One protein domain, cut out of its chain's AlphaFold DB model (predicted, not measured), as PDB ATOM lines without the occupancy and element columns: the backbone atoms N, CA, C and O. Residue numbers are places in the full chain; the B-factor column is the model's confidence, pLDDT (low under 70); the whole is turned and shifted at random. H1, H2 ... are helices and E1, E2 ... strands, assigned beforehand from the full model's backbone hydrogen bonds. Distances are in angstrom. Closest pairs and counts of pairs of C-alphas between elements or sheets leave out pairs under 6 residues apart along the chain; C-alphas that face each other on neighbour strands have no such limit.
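This is residues 6 to 73 of the 77 residues of an uncharacterized protein of Pseudomonas juntendi (UniProt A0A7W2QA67). What does one see first, going from residue 6? A two-stranded hairpin, E1 and E2, has helix H1 packed loosely beside it, and from H1 a long link, residues 45 to 60, reaches out to a lone helix, H2, well away from both. What are the counts and the class? The 68 printed residues hold two named strands and then two named helices, in the order E1, E2, H1, H2; the sheet, E1 - E2, is antiparallel, and the class is mixed, helices and strands. How spread out is it? It is only just extended, close to loose, with a radius of gyration of the C-alphas of 16.8 A and spans of 48 by 33 by 19 A.

How do the strands pair? E1, residues 6 to 11, and E2, residues 14 to 19, form an antiparallel hairpin at 164 degrees with a tight link; N 7 and O 18 are 2.9 A apart and N 16 and O 9 2.8 A, within hydrogen-bond range. Where is H1, residues 29 to 44? Its closest C-alphas to E2 are those of Met 38 and Val 17, 7.6 A apart, and to E1 those of Val 34 and Ile 6, 7.9 A. And H2, residues 61 to 72? It is apart from E1, E2 and H1. Are the helix backbones well formed? In H1 and H2 every O i to N i+4 pair is within hydrogen-bond range.

Where does E1 begin? C-alpha 6 is at (-120.232, 39.107, -7.794). How long are the elements? E1 measures 16.2 A from first to last C-alpha, E2 17.0 A, H1 22.9 A and H2 15.9 A. Where does H2 end? C-alpha 72 is at (-132.731, 20.624, -31.355).

How large is it? The two C-alphas farthest apart, those of Ala 23 and Asp 61, are 47.7 A apart. Is it continuous? The printed part has no cut; the link from H1 to H2 is long, and its residues 46 to 56 stand free. Where is confidence low? Residues 42 to 58 and residue 73 are under 70 in pLDDT.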
ATOM      1  N   ILE A   6    -121.166  39.419  -6.714       88.12
ATOM      2  CA  ILE A   6    -120.232  39.107  -7.794       88.12
ATOM      3  C   ILE A   6    -119.953  40.409  -8.535       88.12
ATOM      4  O   ILE A   6    -120.891  41.050  -9.010       88.12
ATOM      5  N   THR A   7    -118.685  40.777  -8.643       87.50
ATOM      6  CA  THR A   7    -118.236  41.920  -9.442       87.50
ATOM      7  C   THR A   7    -117.525  41.384 -10.675       87.50
ATOM      8  O   THR A   7    -116.596  40.588 -10.554       87.50
ATOM      9  N   VAL A   8    -117.983  41.798 -11.855       84.75
ATOM     10  CA  VAL A   8    -117.361  41.478 -13.143       84.75
ATOM     11  C   VAL A   8    -116.906  42.790 -13.761       84.75
ATOM     12  O   VAL A   8    -117.723  43.684 -13.967       84.75
ATOM     13  N   GLU A   9    -115.613  42.901 -14.033       83.81
ATOM     14  CA  GLU A   9    -114.997  44.070 -14.652       83.81
ATOM     15  C   GLU A   9    -114.249  43.623 -15.908       83.81
ATOM     16  O   GLU A   9    -113.513  42.639 -15.870       83.81
ATOM     17  N   ASP A  10    -114.448  44.337 -17.010       82.06
ATOM     18  CA  ASP A  10    -113.693  44.162 -18.247       82.06
ATOM     19  C   ASP A  10    -112.800  45.390 -18.435       82.06
ATOM     20  O   ASP A  10    -113.297  46.519 -18.479       82.06
ATOM     21  N   ASN A  11    -111.484  45.187 -18.455       81.81
ATOM     22  CA  ASN A  11    -110.500  46.257 -18.578       81.81
ATOM     23  C   ASN A  11    -109.380  45.881 -19.558       81.81
ATOM     24  O   ASN A  11    -109.363  44.795 -20.131       81.81
ATOM     25  N   GLU A  12    -108.416  46.781 -19.761       81.69
ATOM     26  CA  GLU A  12    -107.325  46.581 -20.730       81.69
ATOM     27  C   GLU A  12    -106.449  45.344 -20.440       81.69
ATOM     28  O   GLU A  12    -105.791  44.834 -21.345       81.69
ATOM     29  N   ALA A  13    -106.446  44.834 -19.202       76.00
ATOM     30  CA  ALA A  13    -105.740  43.612 -18.814       76.00
ATOM     31  C   ALA A  13    -106.601  42.337 -18.953       76.00
ATOM     32  O   ALA A  13    -106.101  41.232 -18.724       76.00
ATOM     33  N   GLY A  14    -107.874  42.479 -19.333       72.31
ATOM     34  CA  GLY A  14    -108.848  41.408 -19.522       72.31
ATOM     35  C   GLY A  14    -110.000  41.442 -18.514       72.31
ATOM     36  O   GLY A  14    -110.248  42.435 -17.832       72.31
ATOM     37  N   VAL A  15    -110.710  40.315 -18.405       77.69
ATOM     38  CA  VAL A  15    -111.876  40.179 -17.521       77.69
ATOM     39  C   VAL A  15    -111.447  39.758 -16.114       77.69
ATOM     40  O   VAL A  15    -110.847  38.696 -15.917       77.69
ATOM     41  N   ARG A  16    -111.823  40.553 -15.114       80.31
ATOM     42  CA  ARG A  16    -111.677  40.257 -13.685       80.31
ATOM     43  C   ARG A  16    -113.039  39.902 -13.096       80.31
ATOM     44  O   ARG A  16    -114.013  40.624 -13.273       80.31
ATOM     45  N   VAL A  17    -113.099  38.793 -12.363       81.12
ATOM     46  CA  VAL A  17    -114.307  38.361 -11.648       81.12
ATOM     47  C   VAL A  17    -113.974  38.169 -10.177       81.12
ATOM     48  O   VAL A  17    -113.073  37.398  -9.843       81.12
ATOM     49  N   GLU A  18    -114.721  38.834  -9.303       85.12
ATOM     50  CA  GLU A  18    -114.535  38.786  -7.853       85.12
ATOM     51  C   GLU A  18    -115.836  38.493  -7.120       85.12
ATOM     52  O   GLU A  18    -116.928  38.744  -7.628       85.12
ATOM     53  N   VAL A  19    -115.702  37.946  -5.912       87.25
ATOM     54  CA  VAL A  19    -116.820  37.606  -5.037       87.25
ATOM     55  C   VAL A  19    -116.510  38.011  -3.609       87.25
ATOM     56  O   VAL A  19    -115.515  37.558  -3.034       87.25
ATOM     57  N   ASP A  20    -117.406  38.799  -3.027       86.81
ATOM     58  CA  ASP A  20    -117.353  39.142  -1.609       86.81
ATOM     59  C   ASP A  20    -117.667  37.912  -0.741       86.81
ATOM     60  O   ASP A  20    -118.438  37.030  -1.130       86.81
ATOM     61  N   ASN A  21    -117.102  37.861   0.469       81.81
ATOM     62  CA  ASN A  21    -117.309  36.775   1.441       81.81
ATOM     63  C   ASN A  21    -116.905  35.381   0.919       81.81
ATOM     64  O   ASN A  21    -117.553  34.371   1.202       81.81
ATOM     65  N   THR A  22    -115.803  35.311   0.169       78.75
ATOM     66  CA  THR A  22    -115.301  34.081  -0.468       78.75
ATOM     67  C   THR A  22    -115.036  32.953   0.539       78.75
ATOM     68  O   THR A  22    -115.267  31.785   0.236       78.75
ATOM     69  N   ALA A  23    -114.591  33.297   1.754       79.12
ATOM     70  CA  ALA A  23    -114.322  32.336   2.827       79.12
ATOM     71  C   ALA A  23    -115.575  31.541   3.249       79.12
ATOM     72  O   ALA A  23    -115.469  30.383   3.648       79.12
ATOM     73  N   ASP A  24    -116.759  32.130   3.073       80.44
ATOM     74  CA  ASP A  24    -118.048  31.563   3.470       80.44
ATOM     75  C   ASP A  24    -118.824  30.956   2.292       80.44
ATOM     76  O   ASP A  24    -120.018  30.670   2.397       80.44
ATOM     77  N   LEU A  25    -118.182  30.728   1.143       81.69
ATOM     78  CA  LEU A  25    -118.854  30.137  -0.021       81.69
ATOM     79  C   LEU A  25    -119.412  28.736   0.266       81.69
ATOM     80  O   LEU A  25    -120.431  28.341  -0.290       81.69
ATOM     81  N   HIS A  26    -118.789  27.969   1.156       83.25
ATOM     82  CA  HIS A  26    -119.228  26.600   1.441       83.25
ATOM     83  C   HIS A  26    -120.226  26.495   2.600       83.25
ATOM     84  O   HIS A  26    -120.857  25.443   2.760       83.25
ATOM     85  N   SER A  27    -120.397  27.567   3.380       84.69
ATOM     86  CA  SER A  27    -121.194  27.566   4.611       84.69
ATOM     87  C   SER A  27    -122.697  27.700   4.361       84.69
ATOM     88  O   SER A  27    -123.496  27.329   5.220       84.69
ATOM     89  N   THR A  28    -123.110  28.161   3.175       87.12
ATOM     90  CA  THR A  28    -124.527  28.324   2.825       87.12
ATOM     91  C   THR A  28    -124.854  27.774   1.438       87.12
ATOM     92  O   THR A  28    -123.989  27.649   0.572       87.12
ATOM     93  N   ALA A  29    -126.130  27.461   1.201       87.50
ATOM     94  CA  ALA A  29    -126.601  27.050  -0.122       87.50
ATOM     95  C   ALA A  29    -126.366  28.142  -1.184       87.50
ATOM     96  O   ALA A  29    -125.919  27.833  -2.286       87.50
ATOM     97  N   ALA A  30    -126.589  29.414  -0.833       85.69
ATOM     98  CA  ALA A  30    -126.330  30.551  -1.718       85.69
ATOM     99  C   ALA A  30    -124.839  30.667  -2.075       85.69
ATOM    100  O   ALA A  30    -124.499  30.866  -3.240       85.69
ATOM    101  N   GLY A  31    -123.948  30.448  -1.105       86.00
ATOM    102  CA  GLY A  31    -122.511  30.422  -1.352       86.00
ATOM    103  C   GLY A  31    -122.102  29.316  -2.332       86.00
ATOM    104  O   GLY A  31    -121.287  29.553  -3.217       86.00
ATOM    105  N   ARG A  32    -122.712  28.124  -2.254       85.50
ATOM    106  CA  ARG A  32    -122.413  27.025  -3.194       85.50
ATOM    107  C   ARG A  32    -122.820  27.365  -4.627       85.50
ATOM    108  O   ARG A  32    -122.075  27.045  -5.549       85.50
ATOM    109  N   VAL A  33    -123.961  28.036  -4.808       85.62
ATOM    110  CA  VAL A  33    -124.408  28.530  -6.122       85.62
ATOM    111  C   VAL A  33    -123.395  29.527  -6.683       85.62
ATOM    112  O   VAL A  33    -122.912  29.353  -7.799       85.62
ATOM    113  N   VAL A  34    -123.000  30.519  -5.884       87.06
ATOM    114  CA  VAL A  34    -122.002  31.522  -6.283       87.06
ATOM    115  C   VAL A  34    -120.646  30.874  -6.584       87.06
ATOM    116  O   VAL A  34    -119.999  31.214  -7.572       87.06
ATOM    117  N   GLY A  35    -120.234  29.884  -5.791       85.00
ATOM    118  CA  GLY A  35    -119.001  29.128  -6.005       85.00
ATOM    119  C   GLY A  35    -118.996  28.377  -7.339       85.00
ATOM    120  O   GLY A  35    -117.998  28.423  -8.059       85.00
ATOM    121  N   ALA A  36    -120.118  27.750  -7.705       84.62
ATOM    122  CA  ALA A  36    -120.274  27.090  -8.999       84.62
ATOM    123  C   ALA A  36    -120.212  28.091 -10.167       84.62
ATOM    124  O   ALA A  36    -119.529  27.832 -11.157       84.62
ATOM    125  N   MET A  37    -120.843  29.265 -10.032       83.94
ATOM    126  CA  MET A  37    -120.766  30.337 -11.035       83.94
ATOM    127  C   MET A  37    -119.326  30.832 -11.230       83.94
ATOM    128  O   MET A  37    -118.865  30.947 -12.363       83.94
ATOM    129  N   MET A  38    -118.583  31.049 -10.139       82.88
ATOM    130  CA  MET A  38    -117.175  31.467 -10.183       82.88
ATOM    131  C   MET A  38    -116.267  30.416 -10.832       82.88
ATOM    132  O   MET A  38    -115.359  30.757 -11.591       82.88
ATOM    133  N   GLN A  39    -116.487  29.133 -10.538       81.69
ATOM    134  CA  GLN A  39    -115.743  28.042 -11.172       81.69
ATOM    135  C   GLN A  39    -116.045  27.957 -12.672       81.69
ATOM    136  O   GLN A  39    -115.114  27.845 -13.469       81.69
ATOM    137  N   GLY A  40    -117.318  28.090 -13.057       79.19
ATOM    138  CA  GLY A  40    -117.733  28.176 -14.456       79.19
ATOM    139  C   GLY A  40    -117.084  29.356 -15.182       79.19
ATOM    140  O   GLY A  40    -116.485  29.166 -16.236       79.19
ATOM    141  N   ALA A  41    -117.098  30.549 -14.581       73.62
ATOM    142  CA  ALA A  41    -116.477  31.746 -15.149       73.62
ATOM    143  C   ALA A  41    -114.964  31.579 -15.375       73.62
ATOM    144  O   ALA A  41    -114.445  31.991 -16.408       73.62
ATOM    145  N   LYS A  42    -114.245  30.911 -14.460       69.69
ATOM    146  CA  LYS A  42    -112.812  30.599 -14.637       69.69
ATOM    147  C   LYS A  42    -112.547  29.614 -15.774       69.69
ATOM    148  O   LYS A  42    -111.507  29.709 -16.421       69.69
ATOM    149  N   LEU A  43    -113.443  28.653 -15.997       68.31
ATOM    150  CA  LEU A  43    -113.344  27.727 -17.128       68.31
ATOM    151  C   LEU A  43    -113.598  28.460 -18.446       68.31
ATOM    152  O   LEU A  43    -112.838  28.290 -19.394       68.31
ATOM    153  N   VAL A  44    -114.608  29.329 -18.459       65.31
ATOM    154  CA  VAL A  44    -114.929  30.212 -19.579       65.31
ATOM    155  C   VAL A  44    -113.772  31.154 -19.899       65.31
ATOM    156  O   VAL A  44    -113.370  31.208 -21.043       65.31
ATOM    157  N   GLY A  45    -113.148  31.814 -18.921       60.38
ATOM    158  CA  GLY A  45    -112.014  32.712 -19.180       60.38
ATOM    159  C   GLY A  45    -110.761  32.028 -19.752       60.38
ATOM    160  O   GLY A  45    -109.880  32.704 -20.272       60.38
ATOM    161  N   ARG A  46    -110.655  30.693 -19.669       61.56
ATOM    162  CA  ARG A  46    -109.545  29.916 -20.261       61.56
ATOM    163  C   ARG A  46    -109.803  29.489 -21.699       61.56
ATOM    164  O   ARG A  46    -108.861  29.126 -22.398       61.56
ATOM    165  N   ILE A  47    -111.061  29.464 -22.111       53.72
ATOM    166  CA  ILE A  47    -111.461  29.097 -23.461       53.72
ATOM    167  C   ILE A  47    -111.828  30.414 -24.137       53.72
ATOM    168  O   ILE A  47    -112.689  31.108 -23.614       53.72
ATOM    169  N   PRO A  48    -111.225  30.800 -25.271       53.53
ATOM    170  CA  PRO A  48    -111.763  31.907 -26.048       53.53
ATOM    171  C   PRO A  48    -113.187  31.524 -26.461       53.53
ATOM    172  O   PRO A  48    -113.392  30.773 -27.416       53.53
ATOM    173  N   LEU A  49    -114.174  31.958 -25.675       51.53
ATOM    174  CA  LEU A  49    -115.560  31.761 -26.027       51.53
ATOM    175  C   LEU A  49    -115.821  32.688 -27.206       51.53
ATOM    176  O   LEU A  49    -115.570  33.892 -27.086       51.53
ATOM    177  N   PRO A  50    -116.323  32.168 -28.337       48.16
ATOM    178  CA  PRO A  50    -116.913  33.054 -29.317       48.16
ATOM    179  C   PRO A  50    -117.977  33.862 -28.576       48.16
ATOM    180  O   PRO A  50    -118.821  33.284 -27.886       48.16
ATOM    181  N   VAL A  51    -117.885  35.191 -28.654       50.84
ATOM    182  CA  VAL A  51    -118.932  36.081 -28.152       50.84
ATOM    183  C   VAL A  51    -120.227  35.563 -28.766       50.84
ATOM    184  O   VAL A  51    -120.373  35.582 -29.987       50.84
ATOM    185  N   ALA A  52    -121.112  34.998 -27.937       48.78
ATOM    186  CA  ALA A  52    -122.251  34.226 -28.431       48.78
ATOM    187  C   ALA A  52    -123.192  35.067 -29.309       48.78
ATOM    188  O   ALA A  52    -123.938  34.503 -30.102       48.78
ATOM    189  N   SER A  53    -123.089  36.396 -29.251       44.22
ATOM    190  CA  SER A  53    -123.405  37.270 -30.373       44.22
ATOM    191  C   SER A  53    -122.796  38.659 -30.148       44.22
ATOM    192  O   SER A  53    -122.974  39.262 -29.093       44.22
ATOM    193  N   ALA A  54    -122.076  39.193 -31.138       42.38
ATOM    194  CA  ALA A  54    -121.772  40.630 -31.196       42.38
ATOM    195  C   ALA A  54    -123.004  41.458 -31.618       42.38
ATOM    196  O   ALA A  54    -122.976  42.684 -31.598       42.38
ATOM    197  N   GLU A  55    -124.095  40.788 -31.987       46.94
ATOM    198  CA  GLU A  55    -125.339  41.411 -32.414       46.94
ATOM    199  C   GLU A  55    -126.443  41.104 -31.400       46.94
ATOM    200  O   GLU A  55    -126.581  39.967 -30.938       46.94
ATOM    201  N   ALA A  56    -127.243  42.117 -31.052       50.28
ATOM    202  CA  ALA A  56    -128.550  41.886 -30.453       50.28
ATOM    203  C   ALA A  56    -129.277  40.905 -31.373       50.28
ATOM    204  O   ALA A  56    -129.451  41.192 -32.557       50.28
ATOM    205  N   GLY A  57    -129.560  39.706 -30.865       55.25
ATOM    206  CA  GLY A  57    -130.001  38.601 -31.694       55.25
ATOM    207  C   GLY A  57    -131.190  39.025 -32.549       55.25
ATOM    208  O   GLY A  57    -132.242  39.344 -32.012       55.25
ATOM    209  N   CYS A  58    -131.014  39.036 -33.868       63.56
ATOM    210  CA  CYS A  58    -132.103  39.293 -34.799       63.56
ATOM    211  C   CYS A  58    -133.205  38.249 -34.559       63.56
ATOM    212  O   CYS A  58    -132.916  37.050 -34.557       63.56
ATOM    213  N   ASP A  59    -134.434  38.701 -34.321       71.12
ATOM    214  CA  ASP A  59    -135.609  37.846 -34.097       71.12
ATOM    215  C   ASP A  59    -136.395  37.633 -35.399       71.12
ATOM    216  O   ASP A  59    -137.615  37.505 -35.399       71.12
ATOM    217  N   CYS A  60    -135.711  37.653 -36.545       78.88
ATOM    218  CA  CYS A  60    -136.338  37.236 -37.790       78.88
ATOM    219  C   CYS A  60    -136.454  35.708 -37.840       78.88
ATOM    220  O   CYS A  60    -135.591  34.994 -37.318       78.88
ATOM    221  N   ASP A  61    -137.465  35.218 -38.554       76.00
ATOM    222  CA  ASP A  61    -137.778  33.791 -38.695       76.00
ATOM    223  C   ASP A  61    -136.555  32.939 -39.087       76.00
ATOM    224  O   ASP A  61    -136.394  31.807 -38.638       76.00
ATOM    225  N   ALA A  62    -135.641  33.489 -39.897       76.00
ATOM    226  CA  ALA A  62    -134.416  32.801 -40.305       76.00
ATOM    227  C   ALA A  62    -133.425  32.603 -39.144       76.00
ATOM    228  O   ALA A  62    -132.794  31.549 -39.029       76.00
ATOM    229  N   CYS A  63    -133.278  33.605 -38.276       74.75
ATOM    230  CA  CYS A  63    -132.414  33.523 -37.105       74.75
ATOM    231  C   CYS A  63    -133.033  32.647 -36.013       74.75
ATOM    232  O   CYS A  63    -132.301  31.914 -35.349       74.75
ATOM    233  N   GLU A  64    -134.356  32.671 -35.859       76.06
ATOM    234  CA  GLU A  64    -135.076  31.778 -34.949       76.06
ATOM    235  C   GLU A  64    -134.952  30.314 -35.396       76.06
ATOM    236  O   GLU A  64    -134.482  29.483 -34.620       76.06
ATOM    237  N   ALA A  65    -135.193  30.017 -36.677       74.56
ATOM    238  CA  ALA A  65    -135.017  28.677 -37.241       74.56
ATOM    239  C   ALA A  65    -133.572  28.159 -37.101       74.56
ATOM    240  O   ALA A  65    -133.344  26.981 -36.825       74.56
ATOM    241  N   TYR A  66    -132.571  29.032 -37.252       75.12
ATOM    242  CA  TYR A  66    -131.171  28.660 -37.039       75.12
ATOM    243  C   TYR A  66    -130.864  28.357 -35.562       75.12
ATOM    244  O   TYR A  66    -130.152  27.392 -35.265       75.12
ATOM    245  N   ARG A  67    -131.427  29.134 -34.623       74.19
ATOM    246  CA  ARG A  67    -131.327  28.856 -33.179       74.19
ATOM    247  C   ARG A  67    -131.988  27.519 -32.838       74.19
ATOM    248  O   ARG A  67    -131.367  26.709 -32.150       74.19
ATOM    249  N   GLU A  68    -133.189  27.264 -33.352       72.81
ATOM    250  CA  GLU A  68    -133.898  25.995 -33.164       72.81
ATOM    251  C   GLU A  68    -133.105  24.813 -33.726       72.81
ATOM    252  O   GLU A  68    -132.964  23.795 -33.048       72.81
ATOM    253  N   LEU A  69    -132.513  24.946 -34.917       74.44
ATOM    254  CA  LEU A  69    -131.687  23.905 -35.532       74.44
ATOM    255  C   LEU A  69    -130.460  23.562 -34.676       74.44
ATOM    256  O   LEU A  69    -130.152  22.384 -34.477       74.44
ATOM    257  N   LEU A  70    -129.771  24.569 -34.132       70.25
ATOM    258  CA  LEU A  70    -128.620  24.358 -33.248       70.25
ATOM    259  C   LEU A  70    -129.012  23.721 -31.907       70.25
ATOM    260  O   LEU A  70    -128.256  22.901 -31.378       70.25
ATOM    261  N   GLN A  71    -130.171  24.093 -31.356       71.69
ATOM    262  CA  GLN A  71    -130.662  23.586 -30.073       71.69
ATOM    263  C   GLN A  71    -131.214  22.164 -30.178       71.69
ATOM    264  O   GLN A  71    -130.913  21.321 -29.335       71.69
ATOM    265  N   THR A  72    -132.015  21.896 -31.205       75.81
ATOM    266  CA  THR A  72    -132.731  20.624 -31.355       75.81
ATOM    267  C   THR A  72    -131.923  19.575 -32.111       75.81
ATOM    268  O   THR A  72    -132.237  18.393 -31.987       75.81
ATOM    269  N   LYS A  73    -130.865  19.979 -32.841       63.09
ATOM    270  CA  LYS A  73    -130.023  19.111 -33.688       63.09
ATOM    271  C   LYS A  73    -130.859  18.032 -34.386       63.09
ATOM    272  O   LYS A  73    -130.576  16.846 -34.186       63.09
TER     273      LYS A  73